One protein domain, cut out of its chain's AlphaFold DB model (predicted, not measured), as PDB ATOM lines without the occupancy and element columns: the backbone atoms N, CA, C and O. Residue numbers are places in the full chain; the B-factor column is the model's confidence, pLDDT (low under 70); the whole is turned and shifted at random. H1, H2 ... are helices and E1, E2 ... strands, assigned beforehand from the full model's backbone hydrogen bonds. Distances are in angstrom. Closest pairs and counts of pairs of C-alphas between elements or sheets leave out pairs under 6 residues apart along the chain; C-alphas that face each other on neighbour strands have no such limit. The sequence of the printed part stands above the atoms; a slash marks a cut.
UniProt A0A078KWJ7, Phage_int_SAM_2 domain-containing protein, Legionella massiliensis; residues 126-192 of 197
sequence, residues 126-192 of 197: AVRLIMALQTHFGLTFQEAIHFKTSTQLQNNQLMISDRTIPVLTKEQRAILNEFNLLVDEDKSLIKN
ATOM      1  N   ALA A 126      68.772  78.418  54.061       88.12
ATOM      2  CA  ALA A 126      70.212  78.651  53.978       88.12
ATOM      3  C   ALA A 126      70.981  77.332  53.810       88.12
ATOM      4  O   ALA A 126      71.862  77.229  52.959       88.12
ATOM      5  N   VAL A 127      70.620  76.296  54.576       89.44
ATOM      6  CA  VAL A 127      71.236  74.960  54.458       89.44
ATOM      7  C   VAL A 127      70.910  74.328  53.104       89.44
ATOM      8  O   VAL A 127      71.793  73.743  52.472       89.44
ATOM      9  N   ARG A 128      69.667  74.491  52.637       92.44
ATOM     10  CA  ARG A 128      69.215  74.058  51.313       92.44
ATOM     11  C   ARG A 128      70.073  74.667  50.206       92.44
ATOM     12  O   ARG A 128      70.620  73.923  49.396       92.44
ATOM     13  N   LEU A 129      70.258  75.988  50.218       92.38
ATOM     14  CA  LEU A 129      71.082  76.694  49.236       92.38
ATOM     15  C   LEU A 129      72.560  76.313  49.317       92.38
ATOM     16  O   LEU A 129      73.185  76.124  48.276       92.38
ATOM     17  N   ILE A 130      73.121  76.134  50.518       93.12
ATOM     18  CA  ILE A 130      74.497  75.634  50.670       93.12
ATOM     19  C   ILE A 130      74.627  74.281  49.972       93.12
ATOM     20  O   ILE A 130      75.505  74.111  49.130       93.12
ATOM     21  N   MET A 131      73.736  73.329  50.260       92.44
ATOM     22  CA  MET A 131      73.788  72.017  49.615       92.44
ATOM     23  C   MET A 131      73.548  72.084  48.104       92.44
ATOM     24  O   MET A 131      74.222  71.365  47.362       92.44
ATOM     25  N   ALA A 132      72.649  72.950  47.634       93.31
ATOM     26  CA  ALA A 132      72.404  73.162  46.211       93.31
ATOM     27  C   ALA A 132      73.661  73.694  45.503       93.31
ATOM     28  O   ALA A 132      74.075  73.138  44.485       93.31
ATOM     29  N   LEU A 133      74.339  74.687  46.092       93.75
ATOM     30  CA  LEU A 133      75.602  75.234  45.593       93.75
ATOM     31  C   LEU A 133      76.712  74.172  45.545       93.75
ATOM     32  O   LEU A 133      77.437  74.057  44.557       93.75
ATOM     33  N   GLN A 134      76.830  73.345  46.585       93.06
ATOM     34  CA  GLN A 134      77.806  72.255  46.606       93.06
ATOM     35  C   GLN A 134      77.501  71.169  45.562       93.06
ATOM     36  O   GLN A 134      78.426  70.629  44.957       93.06
ATOM     37  N   THR A 135      76.224  70.855  45.335       91.75
ATOM     38  CA  THR A 135      75.795  69.763  44.442       91.75
ATOM     39  C   THR A 135      75.857  70.166  42.971       91.75
ATOM     40  O   THR A 135      76.400  69.422  42.158       91.75
ATOM     41  N   HIS A 136      75.349  71.354  42.630       92.75
ATOM     42  CA  HIS A 136      75.206  71.812  41.244       92.75
ATOM     43  C   HIS A 136      76.410  72.590  40.717       92.75
ATOM     44  O   HIS A 136      76.615  72.635  39.507       92.75
ATOM     45  N   PHE A 137      77.222  73.179  41.598       92.62
ATOM     46  CA  PHE A 137      78.426  73.926  41.209       92.62
ATOM     47  C   PHE A 137      79.718  73.305  41.750       92.62
ATOM     48  O   PHE A 137      80.803  73.800  41.462       92.62
ATOM     49  N   GLY A 138      79.646  72.225  42.534       91.06
ATOM     50  CA  GLY A 138      80.842  71.576  43.079       91.06
ATOM     51  C   GLY A 138      81.605  72.448  44.079       91.06
ATOM     52  O   GLY A 138      82.815  72.274  44.249       91.06
ATOM     53  N   LEU A 139      80.928  73.408  44.722       93.88
ATOM     54  CA  LEU A 139      81.554  74.230  45.751       93.88
ATOM     55  C   LEU A 139      81.919  73.368  46.966       93.88
ATOM     56  O   LEU A 139      81.201  72.454  47.381       93.88
ATOM     57  N   THR A 140      83.046  73.681  47.587       92.62
ATOM     58  CA  THR A 140      83.316  73.240  48.952       92.62
ATOM     59  C   THR A 140      82.349  73.934  49.908       92.62
ATOM     60  O   THR A 140      81.802  74.994  49.607       92.62
ATOM     61  N   PHE A 141      82.163  73.368  51.100       92.06
ATOM     62  CA  PHE A 141      81.324  73.994  52.122       92.06
ATOM     63  C   PHE A 141      81.777  75.429  52.431       92.06
ATOM     64  O   PHE A 141      80.952  76.330  52.510       92.06
ATOM     65  N   GLN A 142      83.093  75.647  52.537       91.00
ATOM     66  CA  GLN A 142      83.653  76.969  52.812       91.00
ATOM     67  C   GLN A 142      83.363  77.958  51.678       91.00
ATOM     68  O   GLN A 142      83.026  79.104  51.942       91.00
ATOM     69  N   GLU A 143      83.470  77.524  50.424       92.62
ATOM     70  CA  GLU A 143      83.128  78.370  49.277       92.62
ATOM     71  C   GLU A 143      81.627  78.697  49.264       92.62
ATOM     72  O   GLU A 143      81.271  79.855  49.098       92.62
ATOM     73  N   ALA A 144      80.753  77.716  49.516       93.00
ATOM     74  CA  ALA A 144      79.302  77.905  49.490       93.00
ATOM     75  C   ALA A 144      78.789  78.858  50.584       93.00
ATOM     76  O   ALA A 144      77.958  79.718  50.304       93.00
ATOM     77  N   ILE A 145      79.289  78.757  51.822       91.12
ATOM     78  CA  ILE A 145      78.842  79.652  52.908       91.12
ATOM     79  C   ILE A 145      79.316  81.096  52.714       91.12
ATOM     80  O   ILE A 145      78.639  82.023  53.151       91.12
ATOM     81  N   HIS A 146      80.477  81.282  52.080       89.81
ATOM     82  CA  HIS A 146      81.072  82.591  51.813       89.81
ATOM     83  C   HIS A 146      80.689  83.147  50.437       89.81
ATOM     84  O   HIS A 146      81.151  84.237  50.100       89.81
ATOM     85  N   PHE A 147      79.869  82.423  49.669       90.25
ATOM     86  CA  PHE A 147      79.479  82.815  48.324       90.25
ATOM     87  C   PHE A 147      78.762  84.169  48.329       90.25
ATOM     88  O   PHE A 147      77.960  84.448  49.227       90.25
ATOM     89  N   LYS A 148      79.068  85.001  47.333       89.69
ATOM     90  CA  LYS A 148      78.450  86.307  47.094       89.69
ATOM     91  C   LYS A 148      78.229  86.516  45.607       89.69
ATOM     92  O   LYS A 148      79.189  86.549  44.837       89.69
ATOM     93  N   THR A 149      76.985  86.723  45.205       85.06
ATOM     94  CA  THR A 149      76.642  86.940  43.798       85.06
ATOM     95  C   THR A 149      77.226  88.244  43.257       85.06
ATOM     96  O   THR A 149      77.760  88.212  42.152       85.06
ATOM     97  N   SER A 150      77.275  89.332  44.041       83.56
ATOM     98  CA  SER A 150      77.796  90.634  43.576       83.56
ATOM     99  C   SER A 150      79.256  90.615  43.111       83.56
ATOM    100  O   SER A 150      79.650  91.383  42.238       83.56
ATOM    101  N   THR A 151      80.074  89.723  43.671       83.12
ATOM    102  CA  THR A 151      81.517  89.656  43.373       83.12
ATOM    103  C   THR A 151      81.911  88.407  42.603       83.12
ATOM    104  O   THR A 151      82.914  88.420  41.893       83.12
ATOM    105  N   GLN A 152      81.144  87.326  42.739       87.94
ATOM    106  CA  GLN A 152      81.528  86.016  42.224       87.94
ATOM    107  C   GLN A 152      80.654  85.538  41.071       87.94
ATOM    108  O   GLN A 152      80.957  84.481  40.539       87.94
ATOM    109  N   LEU A 153      79.609  86.259  40.656       89.44
ATOM    110  CA  LEU A 153      78.824  85.927  39.464       89.44
ATOM    111  C   LEU A 153      79.084  86.965  38.366       89.44
ATOM    112  O   LEU A 153      78.714  88.125  38.501       89.44
ATOM    113  N   GLN A 154      79.708  86.546  37.265       86.62
ATOM    114  CA  GLN A 154      80.004  87.410  36.118       86.62
ATOM    115  C   GLN A 154      79.757  86.654  34.816       86.62
ATOM    116  O   GLN A 154      80.155  85.501  34.692       86.62
ATOM    117  N   ASN A 155      79.105  87.288  33.837       85.19
ATOM    118  CA  ASN A 155      78.886  86.719  32.498       85.19
ATOM    119  C   ASN A 155      78.355  85.271  32.515       85.19
ATOM    120  O   ASN A 155      78.791  84.429  31.732       85.19
ATOM    121  N   ASN A 156      77.416  84.978  33.424       88.19
ATOM    122  CA  ASN A 156      76.831  83.644  33.589       88.19
ATOM    123  C   ASN A 156      77.876  82.563  33.977       88.19
ATOM    124  O   ASN A 156      77.776  81.393  33.596       88.19
ATOM    125  N   GLN A 157      78.890  82.965  34.747       91.50
ATOM    126  CA  GLN A 157      79.934  82.117  35.319       91.50
ATOM    127  C   GLN A 157      80.187  82.494  36.782       91.50
ATOM    128  O   GLN A 157      80.127  83.666  37.156       91.50
ATOM    129  N   LEU A 158      80.494  81.494  37.609       92.06
ATOM    130  CA  LEU A 158      80.942  81.698  38.980       92.06
ATOM    131  C   LEU A 158      82.470  81.793  39.017       92.06
ATOM    132  O   LEU A 158      83.160  80.860  38.603       92.06
ATOM    133  N   MET A 159      82.981  82.887  39.569       92.50
ATOM    134  CA  MET A 159      84.391  83.150  39.842       92.50
ATOM    135  C   MET A 159      84.711  82.732  41.285       92.50
ATOM    136  O   MET A 159      84.462  83.472  42.241       92.50
ATOM    137  N   ILE A 160      85.236  81.517  41.468       90.75
ATOM    138  CA  ILE A 160      85.534  80.951  42.791       90.75
ATOM    139  C   ILE A 160      87.039  80.751  42.922       90.75
ATOM    140  O   ILE A 160      87.596  79.799  42.377       90.75
ATOM    141  N   SER A 161      87.694  81.634  43.679       85.06
ATOM    142  CA  SER A 161      89.158  81.649  43.794       85.06
ATOM    143  C   SER A 161      89.801  81.700  42.398       85.06
ATOM    144  O   SER A 161      89.500  82.619  41.643       85.06
ATOM    145  N   ASP A 162      90.608  80.700  42.029       85.00
ATOM    146  CA  ASP A 162      91.348  80.661  40.761       85.00
ATOM    147  C   ASP A 162      90.642  79.827  39.672       85.00
ATOM    148  O   ASP A 162      91.265  79.436  38.685       85.00
ATOM    149  N   ARG A 163      89.354  79.487  39.855       90.19
ATOM    150  CA  ARG A 163      88.584  78.696  38.881       90.19
ATOM    151  C   ARG A 163      87.268  79.354  38.489       90.19
ATOM    152  O   ARG A 163      86.603  79.994  39.305       90.19
ATOM    153  N   THR A 164      86.871  79.113  37.244       91.75
ATOM    154  CA  THR A 164      85.587  79.536  36.685       91.75
ATOM    155  C   THR A 164      84.649  78.342  36.550       91.75
ATOM    156  O   THR A 164      85.064  77.241  36.185       91.75
ATOM    157  N   ILE A 165      83.376  78.538  36.897       93.44
ATOM    158  CA  ILE A 165      82.352  77.489  36.841       93.44
ATOM    159  C   ILE A 165      81.180  78.016  36.008       93.44
ATOM    160  O   ILE A 165      80.514  78.957  36.440       93.44
ATOM    161  N   PRO A 166      80.914  77.466  34.813       93.62
ATOM    162  CA  PRO A 166      79.853  77.978  33.957       93.62
ATOM    163  C   PRO A 166      78.464  77.632  34.507       93.62
ATOM    164  O   PRO A 166      78.239  76.538  35.025       93.62
ATOM    165  N   VAL A 167      77.518  78.556  34.341       94.19
ATOM    166  CA  VAL A 167      76.096  78.346  34.642       94.19
ATOM    167  C   VAL A 167      75.412  77.814  33.379       94.19
ATOM    168  O   VAL A 167      75.045  78.571  32.479       94.19
ATOM    169  N   LEU A 168      75.261  76.500  33.277       91.88
ATOM    170  CA  LEU A 168      74.783  75.819  32.073       91.88
ATOM    171  C   LEU A 168      73.297  75.459  32.142       91.88
ATOM    172  O   LEU A 168      72.599  75.557  31.134       91.88
ATOM    173  N   THR A 169      72.806  75.044  33.312       92.06
ATOM    174  CA  THR A 169      71.452  74.490  33.444       92.06
ATOM    175  C   THR A 169      70.440  75.512  33.956       92.06
ATOM    176  O   THR A 169      70.788  76.545  34.538       92.06
ATOM    177  N   LYS A 170      69.151  75.226  33.742       92.00
ATOM    178  CA  LYS A 170      68.058  76.053  34.274       92.00
ATOM    179  C   LYS A 170      68.006  75.969  35.799       92.00
ATOM    180  O   LYS A 170      67.779  76.980  36.454       92.00
ATOM    181  N   GLU A 171      68.290  74.795  36.351       90.50
ATOM    182  CA  GLU A 171      68.353  74.532  37.788       90.50
ATOM    183  C   GLU A 171      69.446  75.378  38.450       90.50
ATOM    184  O   GLU A 171      69.196  76.022  39.465       90.50
ATOM    185  N   GLN A 172      70.633  75.466  37.840       93.31
ATOM    186  CA  GLN A 172      71.719  76.321  38.326       93.31
ATOM    187  C   GLN A 172      71.305  77.799  38.380       93.31
ATOM    188  O   GLN A 172      71.584  78.480  39.365       93.31
ATOM    189  N   ARG A 173      70.591  78.296  37.361       93.12
ATOM    190  CA  ARG A 173      70.056  79.670  37.365       93.12
ATOM    191  C   ARG A 173      68.998  79.868  38.447       93.12
ATOM    192  O   ARG A 173      69.024  80.882  39.135       93.12
ATOM    193  N   ALA A 174      68.100  78.899  38.624       92.25
ATOM    194  CA  ALA A 174      67.070  78.953  39.658       92.25
ATOM    195  C   ALA A 174      67.679  79.030  41.067       92.25
ATOM    196  O   ALA A 174      67.241  79.852  41.866       92.25
ATOM    197  N   ILE A 175      68.737  78.258  41.336       92.06
ATOM    198  CA  ILE A 175      69.467  78.286  42.615       92.06
ATOM    199  C   ILE A 175      70.086  79.665  42.876       92.06
ATOM    200  O   ILE A 175      70.001  80.173  43.991       92.06
ATOM    201  N   LEU A 176      70.697  80.291  41.865       92.06
ATOM    202  CA  LEU A 176      71.281  81.632  42.006       92.06
ATOM    203  C   LEU A 176      70.208  82.707  42.226       92.06
ATOM    204  O   LEU A 176      70.406  83.616  43.030       92.06
ATOM    205  N   ASN A 177      69.061  82.581  41.560       90.38
ATOM    206  CA  ASN A 177      67.927  83.477  41.775       90.38
ATOM    207  C   ASN A 177      67.363  83.329  43.195       90.38
ATOM    208  O   ASN A 177      67.155  84.328  43.874       90.38
ATOM    209  N   GLU A 178      67.170  82.096  43.671       89.25
ATOM    210  CA  GLU A 178      66.741  81.822  45.049       89.25
ATOM    211  C   GLU A 178      67.752  82.368  46.070       89.25
ATOM    212  O   GLU A 178      67.362  82.940  47.087       89.25
ATOM    213  N   PHE A 179      69.050  82.260  45.779       89.50
ATOM    214  CA  PHE A 179      70.102  82.833  46.613       89.50
ATOM    215  C   PHE A 179      69.966  84.354  46.754       89.50
ATOM    216  O   PHE A 179      69.990  84.855  47.876       89.50
ATOM    217  N   ASN A 180      69.770  85.070  45.642       87.44
ATOM    218  CA  ASN A 180      69.588  86.526  45.645       87.44
ATOM    219  C   ASN A 180      68.306  86.972  46.362       87.44
ATOM    220  O   ASN A 180      68.258  88.068  46.905       87.44
ATOM    221  N   LEU A 181      67.268  86.131  46.389       85.50
ATOM    222  CA  LEU A 181      66.050  86.418  47.152       85.50
ATOM    223  C   LEU A 181      66.257  86.266  48.665       85.50
ATOM    224  O   LEU A 181      65.598  86.949  49.445       85.50
ATOM    225  N   LEU A 182      67.145  85.363  49.093       82.88
ATOM    226  CA  LEU A 182      67.402  85.106  50.514       82.88
ATOM    227  C   LEU A 182      68.467  86.041  51.109       82.88
ATOM    228  O   LEU A 182      68.515  86.245  52.325       82.88
ATOM    229  N   VAL A 183      69.373  86.549  50.278       79.06
ATOM    230  CA  VAL A 183      70.567  87.277  50.703       79.06
ATOM    231  C   VAL A 183      70.694  88.542  49.863       79.06
ATOM    232  O   VAL A 183      70.809  88.442  48.647       79.06
ATOM    233  N   ASP A 184      70.732  89.715  50.507       71.19
ATOM    234  CA  ASP A 184      71.086  90.963  49.812       71.19
ATOM    235  C   ASP A 184      72.415  90.781  49.066       71.19
ATOM    236  O   ASP A 184      73.324  90.141  49.599       71.19
ATOM    237  N   GLU A 185      72.558  91.385  47.885       61.88
ATOM    238  CA  GLU A 185      73.625  91.090  46.910       61.88
ATOM    239  C   GLU A 185      75.062  91.080  47.489       61.88
ATOM    240  O   GLU A 185      75.908  90.308  47.034       61.88
ATOM    241  N   ASP A 186      75.335  91.861  48.544       61.59
ATOM    242  CA  ASP A 186      76.652  91.975  49.196       61.59
ATOM    243  C   ASP A 186      76.883  91.062  50.413       61.59
ATOM    244  O   ASP A 186      77.987  91.006  50.995       61.59
ATOM    245  N   LYS A 187      75.845  90.344  50.838       72.00
ATOM    246  CA  LYS A 187      75.874  89.460  52.003       72.00
ATOM    247  C   LYS A 187      76.157  88.019  51.572       72.00
ATOM    248  O   LYS A 187      76.055  87.634  50.417       72.00
ATOM    249  N   SER A 188      76.593  87.222  52.543       77.19
ATOM    250  CA  SER A 188      76.793  85.775  52.387       77.19
ATOM    251  C   SER A 188      75.877  85.044  53.365       77.19
ATOM    252  O   SER A 188      75.403  85.645  54.340       77.19
ATOM    253  N   LEU A 189      75.677  83.740  53.162       76.75
ATOM    254  CA  LEU A 189      74.783  82.915  53.987       76.75
ATOM    255  C   LEU A 189      75.206  82.812  55.467       76.75
ATOM    256  O   LEU A 189      74.434  82.340  56.298       76.75
ATOM    257  N   ILE A 190      76.394  83.305  55.828       69.19
ATOM    258  CA  ILE A 190      76.914  83.329  57.204       69.19
ATOM    259  C   ILE A 190      76.020  84.122  58.161       69.19
ATOM    260  O   ILE A 190      75.851  83.705  59.304       69.19
ATOM    261  N   LYS A 191      75.431  85.245  57.724       60.12
ATOM    262  CA  LYS A 191      74.581  86.064  58.609       60.12
ATOM    263  C   LYS A 191      73.209  85.425  58.857       60.12
ATOM    264  O   LYS A 191      72.726  85.475  59.980       60.12
ATOM    265  N   ASN A 192      72.639  84.748  57.858       56.81
ATOM    266  CA  ASN A 192      71.307  84.131  57.949       56.81
ATOM    267  C   ASN A 192      71.286  82.807  58.737       56.81
ATOM    268  O   ASN A 192      70.224  82.374  59.179       56.81
TER     269      ASN A 192
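This is residues 126 to 192 of the 197 residues of the protein "Phage_int_SAM_2 domain-containing protein" of Legionella massiliensis (UniProt A0A078KWJ7). Look for a hairpin of strands E1 and E2 at one end of two longer helices, H1 and H4, side by side; short H2 packs on H1, short H3 on E1. The 67 printed residues, mostly helix, run H1, H2, H3, E1, E2, H4; the sheet, E1 - E2, is antiparallel. It is compact, radius of gyration of the C-alphas 10.5 A, spans 27 by 24 by 19 A.

E1 is residues 157 to 160, E2 163 to 166. Find C-alpha 126 at (70.212, 78.651, 53.978); H1 runs 15.9 A to residue 137. H2 is 141 to 145, H3 149 to 152. H4, 170 to 182, runs 18.6 A to C-alpha 182 at (67.402, 85.106, 50.514).

In the hairpin, N 158 and O 165, 2.8 A apart, are within hydrogen-bond range. H1 and H4 touch, closest C-alphas His 136 and Gln 172, 6.4 A, opposite ways at a shallow tilt of 29 degrees. Every O i to N i+4 pair is within range in H1, H2 and H4; H3 is too short for one.

The printed part has no cut. Confidence is under 70 at residues 185 to 186 and 190 to 192.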